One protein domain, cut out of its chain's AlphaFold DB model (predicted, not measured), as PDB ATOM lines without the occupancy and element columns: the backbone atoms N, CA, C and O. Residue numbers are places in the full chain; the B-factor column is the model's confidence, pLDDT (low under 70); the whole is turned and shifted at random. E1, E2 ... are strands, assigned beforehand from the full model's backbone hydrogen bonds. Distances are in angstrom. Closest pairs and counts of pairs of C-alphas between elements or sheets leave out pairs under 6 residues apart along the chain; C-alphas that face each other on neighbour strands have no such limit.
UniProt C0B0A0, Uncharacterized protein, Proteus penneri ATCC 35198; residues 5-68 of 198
ATOM      1  N   VAL A   5      34.667  18.920 -48.540       94.81
ATOM      2  CA  VAL A   5      34.002  17.647 -48.285       94.81
ATOM      3  C   VAL A   5      33.898  16.914 -49.613       94.81
ATOM      4  O   VAL A   5      33.359  17.446 -50.578       94.81
ATOM      5  N   SER A   6      34.365  15.675 -49.649       95.00
ATOM      6  CA  SER A   6      34.073  14.714 -50.711       95.00
ATOM      7  C   SER A   6      33.348  13.511 -50.118       95.00
ATOM      8  O   SER A   6      33.184  13.406 -48.900       95.00
ATOM      9  N   ARG A   7      32.938  12.562 -50.961       93.69
ATOM     10  CA  ARG A   7      32.390  11.281 -50.490       93.69
ATOM     11  C   ARG A   7      33.407  10.414 -49.751       93.69
ATOM     12  O   ARG A   7      33.016   9.451 -49.102       93.69
ATOM     13  N   GLU A   8      34.689  10.748 -49.822       94.75
ATOM     14  CA  GLU A   8      35.757   9.991 -49.168       94.75
ATOM     15  C   GLU A   8      36.221  10.649 -47.869       94.75
ATOM     16  O   GLU A   8      36.525   9.953 -46.902       94.75
ATOM     17  N   ARG A   9      36.290  11.984 -47.825       95.31
ATOM     18  CA  ARG A   9      36.909  12.701 -46.705       95.31
ATOM     19  C   ARG A   9      36.284  14.058 -46.416       95.31
ATOM     20  O   ARG A   9      35.702  14.698 -47.288       95.31
ATOM     21  N   ALA A  10      36.484  14.523 -45.189       96.38
ATOM     22  CA  ALA A  10      36.189  15.887 -44.772       96.38
ATOM     23  C   ALA A  10      37.445  16.534 -44.184       96.38
ATOM     24  O   ALA A  10      38.140  15.924 -43.366       96.38
ATOM     25  N   ILE A  11      37.709  17.778 -44.585       96.12
ATOM     26  CA  ILE A  11      38.879  18.544 -44.148       96.12
ATOM     27  C   ILE A  11      38.446  19.717 -43.269       96.12
ATOM     28  O   ILE A  11      37.782  20.653 -43.709       96.12
ATOM     29  N   PHE A  12      38.853  19.703 -42.006       94.06
ATOM     30  CA  PHE A  12      38.589  20.779 -41.059       94.06
ATOM     31  C   PHE A  12      39.820  21.666 -40.949       94.06
ATOM     32  O   PHE A  12      40.871  21.225 -40.493       94.06
ATOM     33  N   ARG A  13      39.670  22.931 -41.345       91.44
ATOM     34  CA  ARG A  13      40.718  23.946 -41.223       91.44
ATOM     35  C   ARG A  13      40.462  24.811 -39.995       91.44
ATOM     36  O   ARG A  13      39.400  25.429 -39.874       91.44
ATOM     37  N   PHE A  14      41.437  24.837 -39.099       85.06
ATOM     38  CA  PHE A  14      41.524  25.691 -37.921       85.06
ATOM     39  C   PHE A  14      42.634  26.733 -38.139       85.06
ATOM     40  O   PHE A  14      43.387  26.642 -39.105       85.06
ATOM     41  N   LEU A  15      42.744  27.738 -37.261       81.19
ATOM     42  CA  LEU A  15      43.652  28.884 -37.460       81.19
ATOM     43  C   LEU A  15      45.115  28.499 -37.749       81.19
ATOM     44  O   LEU A  15      45.792  29.222 -38.471       81.19
ATOM     45  N   SER A  16      45.595  27.381 -37.202       82.94
ATOM     46  CA  SER A  16      46.973  26.902 -37.379       82.94
ATOM     47  C   SER A  16      47.077  25.415 -37.720       82.94
ATOM     48  O   SER A  16      48.183  24.887 -37.770       82.94
ATOM     49  N   GLU A  17      45.953  24.724 -37.912       91.31
ATOM     50  CA  GLU A  17      45.923  23.264 -38.030       91.31
ATOM     51  C   GLU A  17      44.901  22.816 -39.072       91.31
ATOM     52  O   GLU A  17      43.853  23.437 -39.254       91.31
ATOM     53  N   GLU A  18      45.197  21.702 -39.731       93.75
ATOM     54  CA  GLU A  18      44.267  21.009 -40.610       93.75
ATOM     55  C   GLU A  18      44.067  19.586 -40.083       93.75
ATOM     56  O   GLU A  18      45.032  18.874 -39.808       93.75
ATOM     57  N   ALA A  19      42.808  19.175 -39.934       93.75
ATOM     58  CA  ALA A  19      42.440  17.814 -39.580       93.75
ATOM     59  C   ALA A  19      41.668  17.178 -40.737       93.75
ATOM     60  O   ALA A  19      40.638  17.698 -41.171       93.75
ATOM     61  N   ILE A  20      42.159  16.040 -41.220       96.00
ATOM     62  CA  ILE A  20      41.543  15.275 -42.304       96.00
ATOM     63  C   ILE A  20      40.952  14.005 -41.706       96.00
ATOM     64  O   ILE A  20      41.646  13.257 -41.018       96.00
ATOM     65  N   PHE A  21      39.681  13.746 -41.999       96.50
ATOM     66  CA  PHE A  21      39.015  12.505 -41.625       96.50
ATOM     67  C   PHE A  21      38.506  11.784 -42.865       96.50
ATOM     68  O   PHE A  21      37.835  12.395 -43.696       96.50
ATOM     69  N   THR A  22      38.787  10.485 -42.937       96.44
ATOM     70  CA  THR A  22      38.377   9.588 -44.024       96.44
ATOM     71  C   THR A  22      37.564   8.446 -43.411       96.44
ATOM     72  O   THR A  22      38.162   7.472 -42.948       96.44
ATOM     73  N   PRO A  23      36.230   8.574 -43.296       96.12
ATOM     74  CA  PRO A  23      35.412   7.518 -42.711       96.12
ATOM     75  C   PRO A  23      35.462   6.244 -43.559       96.12
ATOM     76  O   PRO A  23      35.385   6.323 -44.782       96.12
ATOM     77  N   GLU A  24      35.532   5.069 -42.932       94.81
ATOM     78  CA  GLU A  24      35.637   3.779 -43.640       94.81
ATOM     79  C   GLU A  24      34.485   3.531 -44.627       94.81
ATOM     80  O   GLU A  24      34.694   2.973 -45.702       94.81
ATOM     81  N   LYS A  25      33.266   3.965 -44.283       94.62
ATOM     82  CA  LYS A  25      32.085   3.886 -45.162       94.62
ATOM     83  C   LYS A  25      31.941   5.074 -46.118       94.62
ATOM     84  O   LYS A  25      30.992   5.109 -46.901       94.62
ATOM     85  N   GLY A  26      32.844   6.047 -46.038       94.06
ATOM     86  CA  GLY A  26      32.745   7.331 -46.717       94.06
ATOM     87  C   GLY A  26      31.788   8.317 -46.041       94.06
ATOM     88  O   GLY A  26      31.283   8.106 -44.936       94.06
ATOM     89  N   LEU A  27      31.556   9.430 -46.731       94.69
ATOM     90  CA  LEU A  27      30.695  10.537 -46.337       94.69
ATOM     91  C   LEU A  27      29.454  10.588 -47.220       94.69
ATOM     92  O   LEU A  27      29.531  10.722 -48.442       94.69
ATOM     93  N   ARG A  28      28.283  10.557 -46.586       94.56
ATOM     94  CA  ARG A  28      27.012  10.874 -47.242       94.56
ATOM     95  C   ARG A  28      26.815  12.383 -47.246       94.56
ATOM     96  O   ARG A  28      26.796  12.989 -46.181       94.56
ATOM     97  N   ILE A  29      26.637  12.976 -48.422       94.19
ATOM     98  CA  ILE A  29      26.414  14.419 -48.574       94.19
ATOM     99  C   ILE A  29      24.949  14.651 -48.946       94.19
ATOM    100  O   ILE A  29      24.468  14.143 -49.959       94.19
ATOM    101  N   ASN A  30      24.225  15.385 -48.106       91.25
ATOM    102  CA  ASN A  30      22.807  15.654 -48.307       91.25
ATOM    103  C   ASN A  30      22.555  16.514 -49.550       91.25
ATOM    104  O   ASN A  30      23.211  17.537 -49.751       91.25
ATOM    105  N   GLY A  31      21.577  16.107 -50.360       82.19
ATOM    106  CA  GLY A  31      21.141  16.861 -51.535       82.19
ATOM    107  C   GLY A  31      22.172  16.949 -52.669       82.19
ATOM    108  O   GLY A  31      21.985  17.766 -53.569       82.19
ATOM    109  N   GLU A  32      23.244  16.144 -52.648       81.12
ATOM    110  CA  GLU A  32      24.299  16.177 -53.667       81.12
ATOM    111  C   GLU A  32      24.524  14.835 -54.372       81.12
ATOM    112  O   GLU A  32      24.824  13.799 -53.770       81.12
ATOM    113  N   GLY A  33      24.427  14.869 -55.704       71.69
ATOM    114  CA  GLY A  33      24.755  13.731 -56.565       71.69
ATOM    115  C   GLY A  33      26.260  13.506 -56.755       71.69
ATOM    116  O   GLY A  33      26.647  12.434 -57.215       71.69
ATOM    117  N   GLN A  34      27.098  14.484 -56.395       76.06
ATOM    118  CA  GLN A  34      28.556  14.490 -56.578       76.06
ATOM    119  C   GLN A  34      29.276  14.827 -55.255       76.06
ATOM    120  O   GLN A  34      28.647  14.816 -54.196       76.06
ATOM    121  N   ASP A  35      30.591  15.046 -55.315       84.31
ATOM    122  CA  ASP A  35      31.391  15.559 -54.195       84.31
ATOM    123  C   ASP A  35      31.025  17.006 -53.862       84.31
ATOM    124  O   ASP A  35      30.592  17.738 -54.744       84.31
ATOM    125  N   GLY A  36      31.247  17.414 -52.612       82.44
ATOM    126  CA  GLY A  36      30.722  18.633 -51.999       82.44
ATOM    127  C   GLY A  36      30.837  19.916 -52.836       82.44
ATOM    128  O   GLY A  36      31.800  20.664 -52.695       82.44
ATOM    129  N   LEU A  37      29.792  20.261 -53.591       88.75
ATOM    130  CA  LEU A  37      29.717  21.425 -54.483       88.75
ATOM    131  C   LEU A  37      29.273  22.719 -53.788       88.75
ATOM    132  O   LEU A  37      29.550  23.812 -54.281       88.75
ATOM    133  N   ARG A  38      28.551  22.624 -52.668       90.62
ATOM    134  CA  ARG A  38      27.902  23.756 -51.991       90.62
ATOM    135  C   ARG A  38      28.399  23.941 -50.549       90.62
ATOM    136  O   ARG A  38      27.596  23.858 -49.619       90.62
ATOM    137  N   PRO A  39      29.683  24.269 -50.316       93.00
ATOM    138  CA  PRO A  39      30.136  24.657 -48.981       93.00
ATOM    139  C   PRO A  39      29.415  25.929 -48.488       93.00
ATOM    140  O   PRO A  39      28.848  26.666 -49.307       93.00
ATOM    141  N   PRO A  40      29.439  26.215 -47.173       95.12
ATOM    142  CA  PRO A  40      30.041  25.411 -46.104       95.12
ATOM    143  C   PRO A  40      29.160  24.221 -45.694       95.12
ATOM    144  O   PRO A  40      27.951  24.241 -45.892       95.12
ATOM    145  N   TYR A  41      29.757  23.214 -45.056       95.19
ATOM    146  CA  TYR A  41      29.078  22.015 -44.564       95.19
ATOM    147  C   TYR A  41      29.122  21.894 -43.044       95.19
ATOM    148  O   TYR A  41      30.171  22.060 -42.399       95.19
ATOM    149  N   TRP A  42      27.997  21.473 -42.471       94.81
ATOM    150  CA  TRP A  42      28.008  20.756 -41.206       94.81
ATOM    151  C   TRP A  42      28.382  19.307 -41.486       94.81
ATOM    152  O   TRP A  42      27.716  18.643 -42.272       94.81
ATOM    153  N   VAL A  43      29.455  18.834 -40.859       95.81
ATOM    154  CA  VAL A  43      29.916  17.450 -40.964       95.81
ATOM    155  C   VAL A  43      29.780  16.782 -39.599       95.81
ATOM    156  O   VAL A  43      30.229  17.337 -38.593       95.81
ATOM    157  N   ILE A  44      29.170  15.603 -39.581       96.00
ATOM    158  CA  ILE A  44      29.027  14.714 -38.431       96.00
ATOM    159  C   ILE A  44      29.816  13.446 -38.749       96.00
ATOM    160  O   ILE A  44      29.601  12.827 -39.788       96.00
ATOM    161  N   LEU A  45      30.733  13.072 -37.860       96.81
ATOM    162  CA  LEU A  45      31.574  11.886 -37.996       96.81
ATOM    163  C   LEU A  45      31.262  10.908 -36.869       96.81
ATOM    164  O   LEU A  45      31.176  11.305 -35.705       96.81
ATOM    165  N   GLU A  46      31.123   9.632 -37.208       97.25
ATOM    166  CA  GLU A  46      30.941   8.560 -36.239       97.25
ATOM    167  C   GLU A  46      32.277   7.865 -35.968       97.25
ATOM    168  O   GLU A  46      32.913   7.342 -36.885       97.25
ATOM    169  N   PHE A  47      32.680   7.802 -34.699       96.62
ATOM    170  CA  PHE A  47      33.863   7.061 -34.267       96.62
ATOM    171  C   PHE A  47      33.463   5.830 -33.463       96.62
ATOM    172  O   PHE A  47      32.591   5.894 -32.596       96.62
ATOM    173  N   ARG A  48      34.127   4.704 -33.723       95.56
ATOM    174  CA  ARG A  48      33.906   3.438 -33.015       95.56
ATOM    175  C   ARG A  48      35.230   2.853 -32.553       95.56
ATOM    176  O   ARG A  48      36.276   3.164 -33.111       95.56
ATOM    177  N   ARG A  49      35.188   1.993 -31.535       96.00
ATOM    178  CA  ARG A  49      36.331   1.138 -31.196       96.00
ATOM    179  C   ARG A  49      36.254  -0.142 -32.021       96.00
ATOM    180  O   ARG A  49      35.211  -0.793 -32.020       96.00
ATOM    181  N   SER A  50      37.331  -0.478 -32.721       89.69
ATOM    182  CA  SER A  50      37.467  -1.749 -33.424       89.69
ATOM    183  C   SER A  50      37.661  -2.905 -32.435       89.69
ATOM    184  O   SER A  50      37.882  -2.689 -31.240       89.69
ATOM    185  N   ALA A  51      37.599  -4.141 -32.937       90.06
ATOM    186  CA  ALA A  51      37.861  -5.343 -32.142       90.06
ATOM    187  C   ALA A  51      39.260  -5.331 -31.494       90.06
ATOM    188  O   ALA A  51      39.422  -5.808 -30.374       90.06
ATOM    189  N   ASP A  52      40.234  -4.700 -32.153       93.06
ATOM    190  CA  ASP A  52      41.615  -4.566 -31.671       93.06
ATOM    191  C   ASP A  52      41.802  -3.385 -30.698       93.06
ATOM    192  O   ASP A  52      42.917  -3.068 -30.292       93.06
ATOM    193  N   GLY A  53      40.714  -2.697 -30.328       92.56
ATOM    194  CA  GLY A  53      40.715  -1.588 -29.373       92.56
ATOM    195  C   GLY A  53      41.074  -0.217 -29.957       92.56
ATOM    196  O   GLY A  53      41.014   0.777 -29.229       92.56
ATOM    197  N   ASN A  54      41.391  -0.133 -31.254       94.25
ATOM    198  CA  ASN A  54      41.706   1.125 -31.937       94.25
ATOM    199  C   ASN A  54      40.445   1.964 -32.179       94.25
ATOM    200  O   ASN A  54      39.376   1.421 -32.447       94.25
ATOM    201  N   VAL A  55      40.559   3.294 -32.122       95.38
ATOM    202  CA  VAL A  55      39.465   4.196 -32.517       95.38
ATOM    203  C   VAL A  55      39.514   4.406 -34.027       95.38
ATOM    204  O   VAL A  55      40.531   4.852 -34.552       95.38
ATOM    205  N   VAL A  56      38.411   4.115 -34.710       94.75
ATOM    206  CA  VAL A  56      38.258   4.266 -36.160       94.75
ATOM    207  C   VAL A  56      37.145   5.255 -36.482       94.75
ATOM    208  O   VAL A  56      36.119   5.290 -35.799       94.75
ATOM    209  N   CYS A  57      37.345   6.067 -37.521       96.25
ATOM    210  CA  CYS A  57      36.293   6.893 -38.105       96.25
ATOM    211  C   CYS A  57      35.464   6.000 -39.038       96.25
ATOM    212  O   CYS A  57      35.946   5.586 -40.087       96.25
ATOM    213  N   CYS A  58      34.257   5.628 -38.626       95.38
ATOM    214  CA  CYS A  58      33.483   4.571 -39.277       95.38
ATOM    215  C   CYS A  58      32.546   5.112 -40.366       95.38
ATOM    216  O   CYS A  58      32.460   4.539 -41.448       95.38
ATOM    217  N   ASP A  59      31.834   6.200 -40.081       96.50
ATOM    218  CA  ASP A  59      30.780   6.749 -40.943       96.50
ATOM    219  C   ASP A  59      30.819   8.282 -40.898       96.50
ATOM    220  O   ASP A  59      31.373   8.883 -39.969       96.50
ATOM    221  N   GLY A  60      30.224   8.917 -41.900       96.25
ATOM    222  CA  GLY A  60      30.194  10.360 -42.026       96.25
ATOM    223  C   GLY A  60      28.935  10.856 -42.726       96.25
ATOM    224  O   GLY A  60      28.447  10.271 -43.695       96.25
ATOM    225  N   TYR A  61      28.437  11.997 -42.266       95.94
ATOM    226  CA  TYR A  61      27.360  12.741 -42.902       95.94
ATOM    227  C   TYR A  61      27.744  14.211 -43.035       95.94
ATOM    228  O   TYR A  61      28.291  14.798 -42.104       95.94
ATOM    229  N   ALA A  62      27.434  14.811 -44.177       96.12
ATOM    230  CA  ALA A  62      27.619  16.225 -44.438       96.12
ATOM    231  C   ALA A  62      26.325  16.854 -44.966       96.12
ATOM    232  O   ALA A  62      25.633  16.273 -45.799       96.12
ATOM    233  N   HIS A  63      26.025  18.067 -44.511       95.06
ATOM    234  CA  HIS A  63      24.880  18.852 -44.967       95.06
ATOM    235  C   HIS A  63      25.339  20.275 -45.274       95.06
ATOM    236  O   HIS A  63      25.958  20.925 -44.426       95.06
ATOM    237  N   ALA A  64      25.067  20.735 -46.495       95.00
ATOM    238  CA  ALA A  64      25.299  22.112 -46.900       95.00
ATOM    239  C   ALA A  64      24.548  23.089 -45.981       95.00
ATOM    240  O   ALA A  64      23.423  22.851 -45.553       95.00
ATOM    241  N   LEU A  65      25.184  24.208 -45.671       94.62
ATOM    242  CA  LEU A  65      24.624  25.260 -44.835       94.62
ATOM    243  C   LEU A  65      24.437  26.531 -45.657       94.62
ATOM    244  O   LEU A  65      25.040  26.690 -46.719       94.62
ATOM    245  N   HIS A  66      23.634  27.456 -45.146       94.25
ATOM    246  CA  HIS A  66      23.534  28.807 -45.687       94.25
ATOM    247  C   HIS A  66      24.884  29.533 -45.588       94.25
ATOM    248  O   HIS A  66      25.527  29.789 -46.603       94.25
ATOM    249  N   THR A  67      25.368  29.785 -44.368       92.94
ATOM    250  CA  THR A  67      26.703  30.348 -44.119       92.94
ATOM    251  C   THR A  67      27.304  29.789 -42.825       92.94
ATOM    252  O   THR A  67      26.627  29.142 -42.029       92.94
ATOM    253  N   ARG A  68      28.594  30.051 -42.569       90.88
ATOM    254  CA  ARG A  68      29.241  29.658 -41.301       90.88
ATOM    255  C   ARG A  68      28.681  30.420 -40.090       90.88
ATOM    256  O   ARG A  68      28.630  29.864 -39.000       90.88
TER     257      ARG A  68
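Overview. This is residues 5 to 68 of the 198 residues of an uncharacterized protein of Proteus penneri ATCC 35198 (UniProt C0B0A0). A long, twisted two-stranded hairpin of E4 and E5 makes the length of the domain, with the short strand E3 alongside E5; a second, shorter hairpin of E1 and E2 has its foot, Ala 10 and Phe 21, near this sheet, and its tip, residues 13 to 18, sticks out free. The printed part has 64 residues with five named strands, E1 to E5 in order along the chain, and no named helix. One sheet runs E3, E5, E4 and is mixed; the other, E1 and E2, is antiparallel. The class is all strand, though under half of the residues, 30 of 64, are in named elements. The whole is flat and only just compact, close to loose, with a radius of gyration of the C-alphas of 12.6 A and spans of 40 by 31 by 14 A.

Along the chain. E1 covers residues 10 to 13 and begins at C-alpha 10, (36.189, 15.887, -44.772). E2 covers residues 18 to 21, and E3 residues 27 to 29. E4, residues 41 to 49, is 25.8 A long from first to last C-alpha. E5, residues 55 to 64, is 27.0 A long and ends at C-alpha 64, (25.299, 22.112, -46.900). E5 bends by 50 degrees at residue 58.

Arrangement. E1 and E2 form a hairpin, antiparallel at 165 degrees between their directions, with N 10 and O 21 2.9 A apart, within hydrogen-bond range. E1 has one pair of C-alphas within 8 A of E4, those of Ala 10 and Val 43, 7.5 A apart. E2 has one such pair with E5, the C-alphas of Phe 21 and Cys 57, 7.2 A apart. E1 and E5 are apart. E3 is an edge strand, parallel to the inner strand E5 at 10 degrees; N 28 and O 60 are within hydrogen-bond range at 2.9 A, and N 62 and O 28 at 2.8 A. E4, the other edge strand, forms a hairpin with E5, antiparallel at 163 degrees; N 44 and O 61 are within hydrogen-bond range at 2.8 A, and N 56 and O 48 at 2.8 A.

Size, cuts and confidence. The two C-alphas farthest apart are those of Asp 52 and His 66, 40.5 A. The printed part, residues 5 to 68 of a full chain of 198, has no cut. The link from E3 to E4, with 11 residues, is long; the other three links are tight. The mean pLDDT of the printed part is 92.5, and no printed residue is under 70.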